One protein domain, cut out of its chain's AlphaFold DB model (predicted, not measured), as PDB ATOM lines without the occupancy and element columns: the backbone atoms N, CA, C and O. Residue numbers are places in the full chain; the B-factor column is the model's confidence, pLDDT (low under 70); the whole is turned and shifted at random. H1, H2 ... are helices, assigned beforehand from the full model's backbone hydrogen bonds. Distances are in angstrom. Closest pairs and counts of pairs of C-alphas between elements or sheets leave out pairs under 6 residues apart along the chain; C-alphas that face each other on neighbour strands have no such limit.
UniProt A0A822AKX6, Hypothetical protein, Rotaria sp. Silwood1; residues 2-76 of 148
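This is residues 2 to 76 of the 148 residues of the protein "Hypothetical protein" of Rotaria sp. Silwood1 (UniProt A0A822AKX6). The domain is a flat, open horseshoe of helices: H3 makes the bridge, H5 makes one leg, joined to H3 through little H4, and small H1 and H2 make the other leg at the end of the long unnamed stretch of residues 16 to 30. H6 folds back beside H5, and the gap between the legs is empty. The printed part has 75 residues with six named helices, H1 to H6 in chain order, and no named strand: the class is all helix. It is loose, with a radius of gyration of the C-alphas of 14.7 A and spans of 41 by 31 by 15 A.

Find C-alpha 31 at (12.757, 0.027, 135.256); from there H3, residues 31 to 43, runs 18.3 A. H4 is residues 46 to 49, and H5, residues 51 to 63, covers 18.2 A to C-alpha 63 at (2.289, -18.306, 145.134). H6 is residues 70 to 75. Look back to C-alpha 2 at (13.733, -18.821, 127.583) for H1, residues 2 to 8; H2 is residues 12 to 15.

H3, with residues 36 to 41 alone, touches H4; the C-alphas of Ile 40 and Gly 47 are closest, 4.4 A. H3 and H5 are close but not clearly touching, closest at C-alphas 36 and 53, 7.2 A, at a steep tilt of 51 degrees, opposite ways. H5, with residues 54 to 58 alone, touches H6, closest at C-alphas 58 and 70, 6.4 A, at a steep tilt of 57 degrees, opposite ways. H1 and H2 only just touch, only at the corner, with 3 pairs of C-alphas within 8 A, closest Lys 6 and Gly 12, 4.3 A. H1 and H5 are apart, as are H2 and H5. Every O i to N i+4 pair is within hydrogen-bond range in H1, H3, H5 and H6; H2 and H4 are too short for one.

The C-alphas farthest apart, Val 25 and Ala 71, are 41.9 A apart. The link from H2 to H3 is long. The printed part has no cut, and no printed residue of this model has a pLDDT under 70.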
ATOM      1  N   PHE A   2      14.536 -20.041 127.353       82.81
ATOM      2  CA  PHE A   2      13.733 -18.821 127.583       82.81
ATOM      3  C   PHE A   2      12.284 -19.018 128.051       82.81
ATOM      4  O   PHE A   2      11.767 -18.193 128.798       82.81
ATOM      5  N   ARG A   3      11.636 -20.126 127.672       83.56
ATOM      6  CA  ARG A   3      10.265 -20.447 128.104       83.56
ATOM      7  C   ARG A   3      10.121 -20.496 129.630       83.56
ATOM      8  O   ARG A   3       9.220 -19.872 130.171       83.56
ATOM      9  N   LYS A   4      11.068 -21.146 130.317       85.19
ATOM     10  CA  LYS A   4      11.057 -21.260 131.784       85.19
ATOM     11  C   LYS A   4      11.146 -19.898 132.478       85.19
ATOM     12  O   LYS A   4      10.545 -19.728 133.525       85.19
ATOM     13  N   ILE A   5      11.872 -18.941 131.896       83.81
ATOM     14  CA  ILE A   5      12.015 -17.585 132.452       83.81
ATOM     15  C   ILE A   5      10.697 -16.817 132.319       83.81
ATOM     16  O   ILE A   5      10.244 -16.207 133.281       83.81
ATOM     17  N   LYS A   6      10.050 -16.896 131.150       85.00
ATOM     18  CA  LYS A   6       8.750 -16.249 130.919       85.00
ATOM     19  C   LYS A   6       7.651 -16.802 131.823       85.00
ATOM     20  O   LYS A   6       6.813 -16.048 132.288       85.00
ATOM     21  N   GLU A   7       7.668 -18.107 132.074       87.06
ATOM     22  CA  GLU A   7       6.677 -18.789 132.915       87.06
ATOM     23  C   GLU A   7       6.982 -18.668 134.425       87.06
ATOM     24  O   GLU A   7       6.128 -18.985 135.256       87.06
ATOM     25  N   ALA A   8       8.183 -18.210 134.808       82.25
ATOM     26  CA  ALA A   8       8.599 -18.148 136.211       82.25
ATOM     27  C   ALA A   8       7.785 -17.132 137.030       82.25
ATOM     28  O   ALA A   8       7.451 -17.398 138.185       82.25
ATOM     29  N   SER A   9       7.438 -15.984 136.441       83.94
ATOM     30  CA  SER A   9       6.606 -14.953 137.071       83.94
ATOM     31  C   SER A   9       5.906 -14.095 136.018       83.94
ATOM     32  O   SER A   9       6.337 -14.045 134.869       83.94
ATOM     33  N   GLU A  10       4.881 -13.351 136.428       85.19
ATOM     34  CA  GLU A  10       4.182 -12.375 135.574       85.19
ATOM     35  C   GLU A  10       5.125 -11.297 135.010       85.19
ATOM     36  O   GLU A  10       4.911 -10.770 133.920       85.19
ATOM     37  N   ASN A  11       6.225 -11.022 135.719       87.19
ATOM     38  CA  ASN A  11       7.259 -10.071 135.319       87.19
ATOM     39  C   ASN A  11       8.362 -10.700 134.452       87.19
ATOM     40  O   ASN A  11       9.328 -10.023 134.116       87.19
ATOM     41  N   GLY A  12       8.252 -11.977 134.063       86.06
ATOM     42  CA  GLY A  12       9.280 -12.669 133.278       86.06
ATOM     43  C   GLY A  12       9.609 -11.970 131.954       86.06
ATOM     44  O   GLY A  12      10.743 -12.054 131.491       86.06
ATOM     45  N   ASN A  13       8.650 -11.232 131.385       88.75
ATOM     46  CA  ASN A  13       8.828 -10.439 130.167       88.75
ATOM     47  C   ASN A  13       9.715  -9.196 130.343       88.75
ATOM     48  O   ASN A  13      10.200  -8.689 129.339       88.75
ATOM     49  N   ASP A  14       9.989  -8.742 131.572       89.75
ATOM     50  CA  ASP A  14      10.859  -7.581 131.825       89.75
ATOM     51  C   ASP A  14      12.301  -7.807 131.324       89.75
ATOM     52  O   ASP A  14      13.051  -6.853 131.136       89.75
ATOM     53  N   MET A  15      12.686  -9.069 131.093       88.94
ATOM     54  CA  MET A  15      14.001  -9.464 130.578       88.94
ATOM     55  C   MET A  15      14.045  -9.621 129.046       88.94
ATOM     56  O   MET A  15      15.061 -10.055 128.504       88.94
ATOM     57  N   PHE A  16      12.937  -9.350 128.351       90.12
ATOM     58  CA  PHE A  16      12.775  -9.611 126.921       90.12
ATOM     59  C   PHE A  16      12.339  -8.352 126.173       90.12
ATOM     60  O   PHE A  16      11.517  -7.571 126.649       90.12
ATOM     61  N   ARG A  17      12.809  -8.205 124.933       85.88
ATOM     62  CA  ARG A  17      12.342  -7.170 124.009       85.88
ATOM     63  C   ARG A  17      11.264  -7.761 123.116       85.88
ATOM     64  O   ARG A  17      11.525  -8.719 122.403       85.88
ATOM     65  N   ASN A  18      10.040  -7.232 123.164       85.19
ATOM     66  CA  ASN A  18       8.905  -7.738 122.369       85.19
ATOM     67  C   ASN A  18       8.685  -9.262 122.501       85.19
ATOM     68  O   ASN A  18       8.276  -9.935 121.558       85.19
ATOM     69  N   GLY A  19       8.983  -9.825 123.675       85.75
ATOM     70  CA  GLY A  19       8.864 -11.259 123.920       85.75
ATOM     71  C   GLY A  19       9.993 -12.112 123.331       85.75
ATOM     72  O   GLY A  19       9.905 -13.334 123.417       85.75
ATOM     73  N   THR A  20      11.068 -11.548 122.786       87.69
ATOM     74  CA  THR A  20      12.267 -12.293 122.365       87.69
ATOM     75  C   THR A  20      13.484 -11.889 123.185       87.69
ATOM     76  O   THR A  20      13.489 -10.855 123.856       87.69
ATOM     77  N   ALA A  21      14.486 -12.770 123.227       89.81
ATOM     78  CA  ALA A  21      15.742 -12.446 123.891       89.81
ATOM     79  C   ALA A  21      16.391 -11.247 123.190       89.81
ATOM     80  O   ALA A  21      16.138 -11.015 122.009       89.81
ATOM     81  N   HIS A  22      17.195 -10.494 123.934       90.44
ATOM     82  CA  HIS A  22      17.971  -9.408 123.359       90.44
ATOM     83  C   HIS A  22      19.012  -9.948 122.382       90.44
ATOM     84  O   HIS A  22      19.687 -10.939 122.677       90.44
ATOM     85  N   GLU A  23      19.157  -9.269 121.251       91.00
ATOM     86  CA  GLU A  23      20.265  -9.507 120.331       91.00
ATOM     87  C   GLU A  23      21.548  -8.852 120.854       91.00
ATOM     88  O   GLU A  23      21.529  -7.959 121.713       91.00
ATOM     89  N   ALA A  24      22.692  -9.293 120.334       91.38
ATOM     90  CA  ALA A  24      23.963  -8.660 120.658       91.38
ATOM     91  C   ALA A  24      23.897  -7.150 120.365       91.38
ATOM     92  O   ALA A  24      23.348  -6.729 119.349       91.38
ATOM     93  N   VAL A  25      24.499  -6.344 121.246       92.62
ATOM     94  CA  VAL A  25      24.555  -4.869 121.152       92.62
ATOM     95  C   VAL A  25      23.226  -4.156 121.473       92.62
ATOM     96  O   VAL A  25      23.202  -2.931 121.590       92.62
ATOM     97  N   GLU A  26      22.124  -4.870 121.710       92.12
ATOM     98  CA  GLU A  26      20.886  -4.226 122.153       92.12
ATOM     99  C   GLU A  26      20.956  -3.712 123.596       92.12
ATOM    100  O   GLU A  26      21.543  -4.327 124.488       92.12
ATOM    101  N   ILE A  27      20.275  -2.589 123.845       90.69
ATOM    102  CA  ILE A  27      20.141  -2.021 125.188       90.69
ATOM    103  C   ILE A  27      18.972  -2.698 125.905       90.69
ATOM    104  O   ILE A  27      17.813  -2.578 125.502       90.69
ATOM    105  N   MET A  28      19.283  -3.355 127.018       92.12
ATOM    106  CA  MET A  28      18.307  -3.882 127.963       92.12
ATOM    107  C   MET A  28      18.023  -2.848 129.055       92.12
ATOM    108  O   MET A  28      18.944  -2.315 129.675       92.12
ATOM    109  N   THR A  29      16.745  -2.578 129.327       91.12
ATOM    110  CA  THR A  29      16.329  -1.674 130.411       91.12
ATOM    111  C   THR A  29      15.450  -2.417 131.407       91.12
ATOM    112  O   THR A  29      14.592  -3.197 131.010       91.12
ATOM    113  N   MET A  30      15.652  -2.175 132.706       92.75
ATOM    114  CA  MET A  30      14.903  -2.838 133.784       92.75
ATOM    115  C   MET A  30      14.342  -1.804 134.778       92.75
ATOM    116  O   MET A  30      14.877  -1.646 135.879       92.75
ATOM    117  N   PRO A  31      13.269  -1.068 134.428       94.44
ATOM    118  CA  PRO A  31      12.757   0.027 135.256       94.44
ATOM    119  C   PRO A  31      12.297  -0.408 136.653       94.44
ATOM    120  O   PRO A  31      12.504   0.322 137.623       94.44
ATOM    121  N   LYS A  32      11.706  -1.608 136.779       93.50
ATOM    122  CA  LYS A  32      11.266  -2.153 138.075       93.50
ATOM    123  C   LYS A  32      12.454  -2.458 138.987       93.50
ATOM    124  O   LYS A  32      12.451  -2.036 140.139       93.50
ATOM    125  N   LEU A  33      13.504  -3.093 138.457       95.06
ATOM    126  CA  LEU A  33      14.750  -3.310 139.196       95.06
ATOM    127  C   LEU A  33      15.399  -1.977 139.589       95.06
ATOM    128  O   LEU A  33      15.818  -1.816 140.728       95.06
ATOM    129  N   ALA A  34      15.412  -0.991 138.688       97.00
ATOM    130  CA  ALA A  34      15.933   0.340 138.994       97.00
ATOM    131  C   ALA A  34      15.170   1.019 140.147       97.00
ATOM    132  O   ALA A  34      15.792   1.660 140.990       97.00
ATOM    133  N   LYS A  35      13.840   0.864 140.224       97.25
ATOM    134  CA  LYS A  35      13.037   1.350 141.362       97.25
ATOM    135  C   LYS A  35      13.449   0.672 142.674       97.25
ATOM    136  O   LYS A  35      13.624   1.364 143.669       97.25
ATOM    137  N   ILE A  36      13.653  -0.646 142.660       97.06
ATOM    138  CA  ILE A  36      14.100  -1.407 143.838       97.06
ATOM    139  C   ILE A  36      15.505  -0.966 144.272       97.06
ATOM    140  O   ILE A  36      15.745  -0.745 145.451       97.06
ATOM    141  N   LEU A  37      16.435  -0.766 143.334       97.88
ATOM    142  CA  LEU A  37      17.783  -0.291 143.661       97.88
ATOM    143  C   LEU A  37      17.775   1.120 144.272       97.88
ATOM    144  O   LEU A  37      18.565   1.383 145.175       97.88
ATOM    145  N   ARG A  38      16.871   2.010 143.833       98.25
ATOM    146  CA  ARG A  38      16.667   3.320 144.480       98.25
ATOM    147  C   ARG A  38      16.113   3.174 145.897       98.25
ATOM    148  O   ARG A  38      16.629   3.816 146.800       98.25
ATOM    149  N   GLU A  39      15.148   2.280 146.102       98.06
ATOM    150  CA  GLU A  39      14.615   1.969 147.435       98.06
ATOM    151  C   GLU A  39      15.724   1.503 148.395       98.06
ATOM    152  O   GLU A  39      15.806   1.966 149.531       98.06
ATOM    153  N   ILE A  40      16.614   0.621 147.925       98.00
ATOM    154  CA  ILE A  40      17.775   0.150 148.696       98.00
ATOM    155  C   ILE A  40      18.761   1.291 148.950       98.00
ATOM    156  O   ILE A  40      19.321   1.377 150.036       98.00
ATOM    157  N   ALA A  41      18.985   2.185 147.988       98.19
ATOM    158  CA  ALA A  41      19.866   3.330 148.198       98.19
ATOM    159  C   ALA A  41      19.322   4.291 149.272       98.19
ATOM    160  O   ALA A  41      20.095   4.803 150.077       98.19
ATOM    161  N   GLU A  42      18.005   4.506 149.311       97.94
ATOM    162  CA  GLU A  42      17.351   5.408 150.267       97.94
ATOM    163  C   GLU A  42      17.188   4.789 151.663       97.94
ATOM    164  O   GLU A  42      17.363   5.474 152.670       97.94
ATOM    165  N   LYS A  43      16.856   3.494 151.741       97.50
ATOM    166  CA  LYS A  43      16.492   2.806 152.997       97.50
ATOM    167  C   LYS A  43      17.500   1.746 153.441       97.50
ATOM    168  O   LYS A  43      17.282   1.057 154.440       97.50
ATOM    169  N   VAL A  44      18.606   1.603 152.715       95.62
ATOM    170  CA  VAL A  44      19.680   0.634 152.970       95.62
ATOM    171  C   VAL A  44      19.090  -0.780 153.092       95.62
ATOM    172  O   VAL A  44      18.366  -1.236 152.206       95.62
ATOM    173  N   ARG A  45      19.352  -1.480 154.199       95.50
ATOM    174  CA  ARG A  45      18.881  -2.845 154.456       95.50
ATOM    175  C   ARG A  45      17.355  -2.928 154.426       95.50
ATOM    176  O   ARG A  45      16.797  -3.864 153.855       95.50
ATOM    177  N   ASP A  46      16.681  -1.952 155.020       97.25
ATOM    178  CA  ASP A  46      15.228  -1.991 155.170       97.25
ATOM    179  C   ASP A  46      14.503  -1.794 153.829       97.25
ATOM    180  O   ASP A  46      13.369  -2.239 153.693       97.25
ATOM    181  N   GLY A  47      15.172  -1.234 152.813       97.25
ATOM    182  CA  GLY A  47      14.636  -1.134 151.451       97.25
ATOM    183  C   GLY A  47      14.488  -2.476 150.723       97.25
ATOM    184  O   GLY A  47      13.777  -2.546 149.726       97.25
ATOM    185  N   PHE A  48      15.139  -3.540 151.212       98.00
ATOM    186  CA  PHE A  48      15.020  -4.895 150.660       98.00
ATOM    187  C   PHE A  48      14.290  -5.853 151.607       98.00
ATOM    188  O   PHE A  48      13.420  -6.607 151.179       98.00
ATOM    189  N   TYR A  49      14.640  -5.826 152.898       98.06
ATOM    190  CA  TYR A  49      14.156  -6.794 153.890       98.06
ATOM    191  C   TYR A  49      12.836  -6.393 154.565       98.06
ATOM    192  O   TYR A  49      12.297  -7.164 155.358       98.06
ATOM    193  N   LYS A  50      12.303  -5.199 154.269       97.44
ATOM    194  CA  LYS A  50      11.010  -4.711 154.771       97.44
ATOM    195  C   LYS A  50      10.209  -4.022 153.661       97.44
ATOM    196  O   LYS A  50      10.720  -3.737 152.579       97.44
ATOM    197  N   GLY A  51       8.942  -3.733 153.954       96.69
ATOM    198  CA  GLY A  51       8.043  -2.994 153.067       96.69
ATOM    199  C   GLY A  51       7.739  -3.725 151.759       96.69
ATOM    200  O   GLY A  51       7.817  -4.952 151.680       96.69
ATOM    201  N   TYR A  52       7.412  -2.955 150.716       97.25
ATOM    202  CA  TYR A  52       6.830  -3.508 149.489       97.25
ATOM    203  C   TYR A  52       7.742  -4.509 148.766       97.25
ATOM    204  O   TYR A  52       7.236  -5.407 148.100       97.25
ATOM    205  N   VAL A  53       9.073  -4.375 148.872       97.31
ATOM    206  CA  VAL A  53      10.020  -5.307 148.236       97.31
ATOM    207  C   VAL A  53       9.959  -6.671 148.920       97.31
ATOM    208  O   VAL A  53       9.782  -7.684 148.243       97.31
ATOM    209  N   ALA A  54      10.032  -6.696 150.254       98.06
ATOM    210  CA  ALA A  54       9.912  -7.923 151.038       98.06
ATOM    211  C   ALA A  54       8.542  -8.592 150.848       98.06
ATOM    212  O   ALA A  54       8.464  -9.806 150.661       98.06
ATOM    213  N   GLU A  55       7.468  -7.798 150.823       97.81
ATOM    214  CA  GLU A  55       6.107  -8.276 150.553       97.81
ATOM    215  C   GLU A  55       6.001  -8.941 149.177       97.81
ATOM    216  O   GLU A  55       5.483 -10.053 149.085       97.81
ATOM    217  N   ALA A  56       6.550  -8.323 148.123       95.44
ATOM    218  CA  ALA A  56       6.520  -8.901 146.779       95.44
ATOM    219  C   ALA A  56       7.308 -10.222 146.691       95.44
ATOM    220  O   ALA A  56       6.867 -11.156 146.020       95.44
ATOM    221  N   ILE A  57       8.458 -10.316 147.374       96.06
ATOM    222  CA  ILE A  57       9.267 -11.545 147.435       96.06
ATOM    223  C   ILE A  57       8.460 -12.677 148.081       96.06
ATOM    224  O   ILE A  57       8.340 -13.757 147.498       96.06
ATOM    225  N   VAL A  58       7.885 -12.425 149.259       97.69
ATOM    226  CA  VAL A  58       7.118 -13.425 150.016       97.69
ATOM    227  C   VAL A  58       5.877 -13.860 149.244       97.69
ATOM    228  O   VAL A  58       5.649 -15.060 149.096       97.69
ATOM    229  N   GLN A  59       5.122 -12.914 148.679       95.75
ATOM    230  CA  GLN A  59       3.947 -13.212 147.853       95.75
ATOM    231  C   GLN A  59       4.307 -14.105 146.661       95.75
ATOM    232  O   GLN A  59       3.636 -15.110 146.418       95.75
ATOM    233  N   LEU A  60       5.391 -13.790 145.941       93.31
ATOM    234  CA  LEU A  60       5.836 -14.599 144.809       93.31
ATOM    235  C   LEU A  60       6.241 -16.009 145.249       93.31
ATOM    236  O   LEU A  60       5.789 -16.979 144.644       93.31
ATOM    237  N   ILE A  61       7.054 -16.143 146.299       94.94
ATOM    238  CA  ILE A  61       7.501 -17.448 146.808       94.94
ATOM    239  C   ILE A  61       6.304 -18.303 147.246       94.94
ATOM    240  O   ILE A  61       6.200 -19.464 146.844       94.94
ATOM    241  N   GLN A  62       5.374 -17.731 148.013       96.12
ATOM    242  CA  GLN A  62       4.189 -18.439 148.499       96.12
ATOM    243  C   GLN A  62       3.237 -18.823 147.361       96.12
ATOM    244  O   GLN A  62       2.736 -19.945 147.344       96.12
ATOM    245  N   SER A  63       3.070 -17.969 146.341       93.44
ATOM    246  CA  SER A  63       2.289 -18.306 145.134       93.44
ATOM    247  C   SER A  63       2.827 -19.528 144.374       93.44
ATOM    248  O   SER A  63       2.106 -20.138 143.584       93.44
ATOM    249  N   LYS A  64       4.096 -19.899 144.603       92.38
ATOM    250  CA  LYS A  64       4.755 -21.076 144.022       92.38
ATOM    251  C   LYS A  64       4.887 -22.241 145.014       92.38
ATOM    252  O   LYS A  64       5.574 -23.212 144.712       92.38
ATOM    253  N   GLY A  65       4.233 -22.158 146.175       95.62
ATOM    254  CA  GLY A  65       4.232 -23.197 147.208       95.62
ATOM    255  C   GLY A  65       5.425 -23.155 148.169       95.62
ATOM    256  O   GLY A  65       5.644 -24.118 148.899       95.62
ATOM    257  N   GLY A  66       6.216 -22.077 148.174       97.12
ATOM    258  CA  GLY A  66       7.272 -21.879 149.168       97.12
ATOM    259  C   GLY A  66       6.731 -21.416 150.526       97.12
ATOM    260  O   GLY A  66       5.616 -20.914 150.625       97.12
ATOM    261  N   LEU A  67       7.543 -21.571 151.576       98.00
ATOM    262  CA  LEU A  67       7.138 -21.331 152.972       98.00
ATOM    263  C   LEU A  67       7.744 -20.066 153.597       98.00
ATOM    264  O   LEU A  67       7.508 -19.804 154.771       98.00
ATOM    265  N   MET A  68       8.527 -19.296 152.834       98.25
ATOM    266  CA  MET A  68       9.142 -18.063 153.334       98.25
ATOM    267  C   MET A  68       8.064 -17.073 153.786       98.25
ATOM    268  O   MET A  68       7.033 -16.907 153.129       98.25
ATOM    269  N   THR A  69       8.325 -16.401 154.896       98.25
ATOM    270  CA  THR A  69       7.471 -15.394 155.518       98.25
ATOM    271  C   THR A  69       8.162 -14.032 155.534       98.25
ATOM    272  O   THR A  69       9.364 -13.912 155.296       98.25
ATOM    273  N   LEU A  70       7.404 -12.978 155.848       98.19
ATOM    274  CA  LEU A  70       7.995 -11.659 156.083       98.19
ATOM    275  C   LEU A  70       8.930 -11.660 157.299       98.19
ATOM    276  O   LEU A  70       9.939 -10.961 157.273       98.19
ATOM    277  N   ALA A  71       8.620 -12.453 158.331       98.12
ATOM    278  CA  ALA A  71       9.466 -12.575 159.515       98.12
ATOM    279  C   ALA A  71      10.858 -13.106 159.145       98.12
ATOM    280  O   ALA A  71      11.846 -12.502 159.550       98.12
ATOM    281  N   ASP A  72      10.941 -14.118 158.272       98.19
ATOM    282  CA  ASP A  72      12.224 -14.670 157.807       98.19
ATOM    283  C   ASP A  72      13.128 -13.599 157.173       98.19
ATOM    284  O   ASP A  72      14.336 -13.572 157.407       98.19
ATOM    285  N   LEU A  73      12.551 -12.685 156.381       97.88
ATOM    286  CA  LEU A  73      13.297 -11.577 155.777       97.88
ATOM    287  C   LEU A  73      13.681 -10.514 156.814       97.88
ATOM    288  O   LEU A  73      14.819 -10.046 156.826       97.88
ATOM    289  N   VAL A  74      12.757 -10.134 157.698       97.38
ATOM    290  CA  VAL A  74      12.999  -9.116 158.733       97.38
ATOM    291  C   VAL A  74      14.102  -9.554 159.696       97.38
ATOM    292  O   VAL A  74      14.962  -8.740 160.053       97.38
ATOM    293  N   GLU A  75      14.085 -10.825 160.093       97.25
ATOM    294  CA  GLU A  75      15.010 -11.436 161.050       97.25
ATOM    295  C   GLU A  75      16.359 -11.811 160.425       97.25
ATOM    296  O   GLU A  75      17.333 -11.997 161.155       97.25
ATOM    297  N   HIS A  76      16.460 -11.862 159.091       96.44
ATOM    298  CA  HIS A  76      17.704 -12.204 158.404       96.44
ATOM    299  C   HIS A  76      18.849 -11.246 158.763       96.44
ATOM    300  O   HIS A  76      18.748 -10.024 158.608       96.44
TER     301      HIS A  76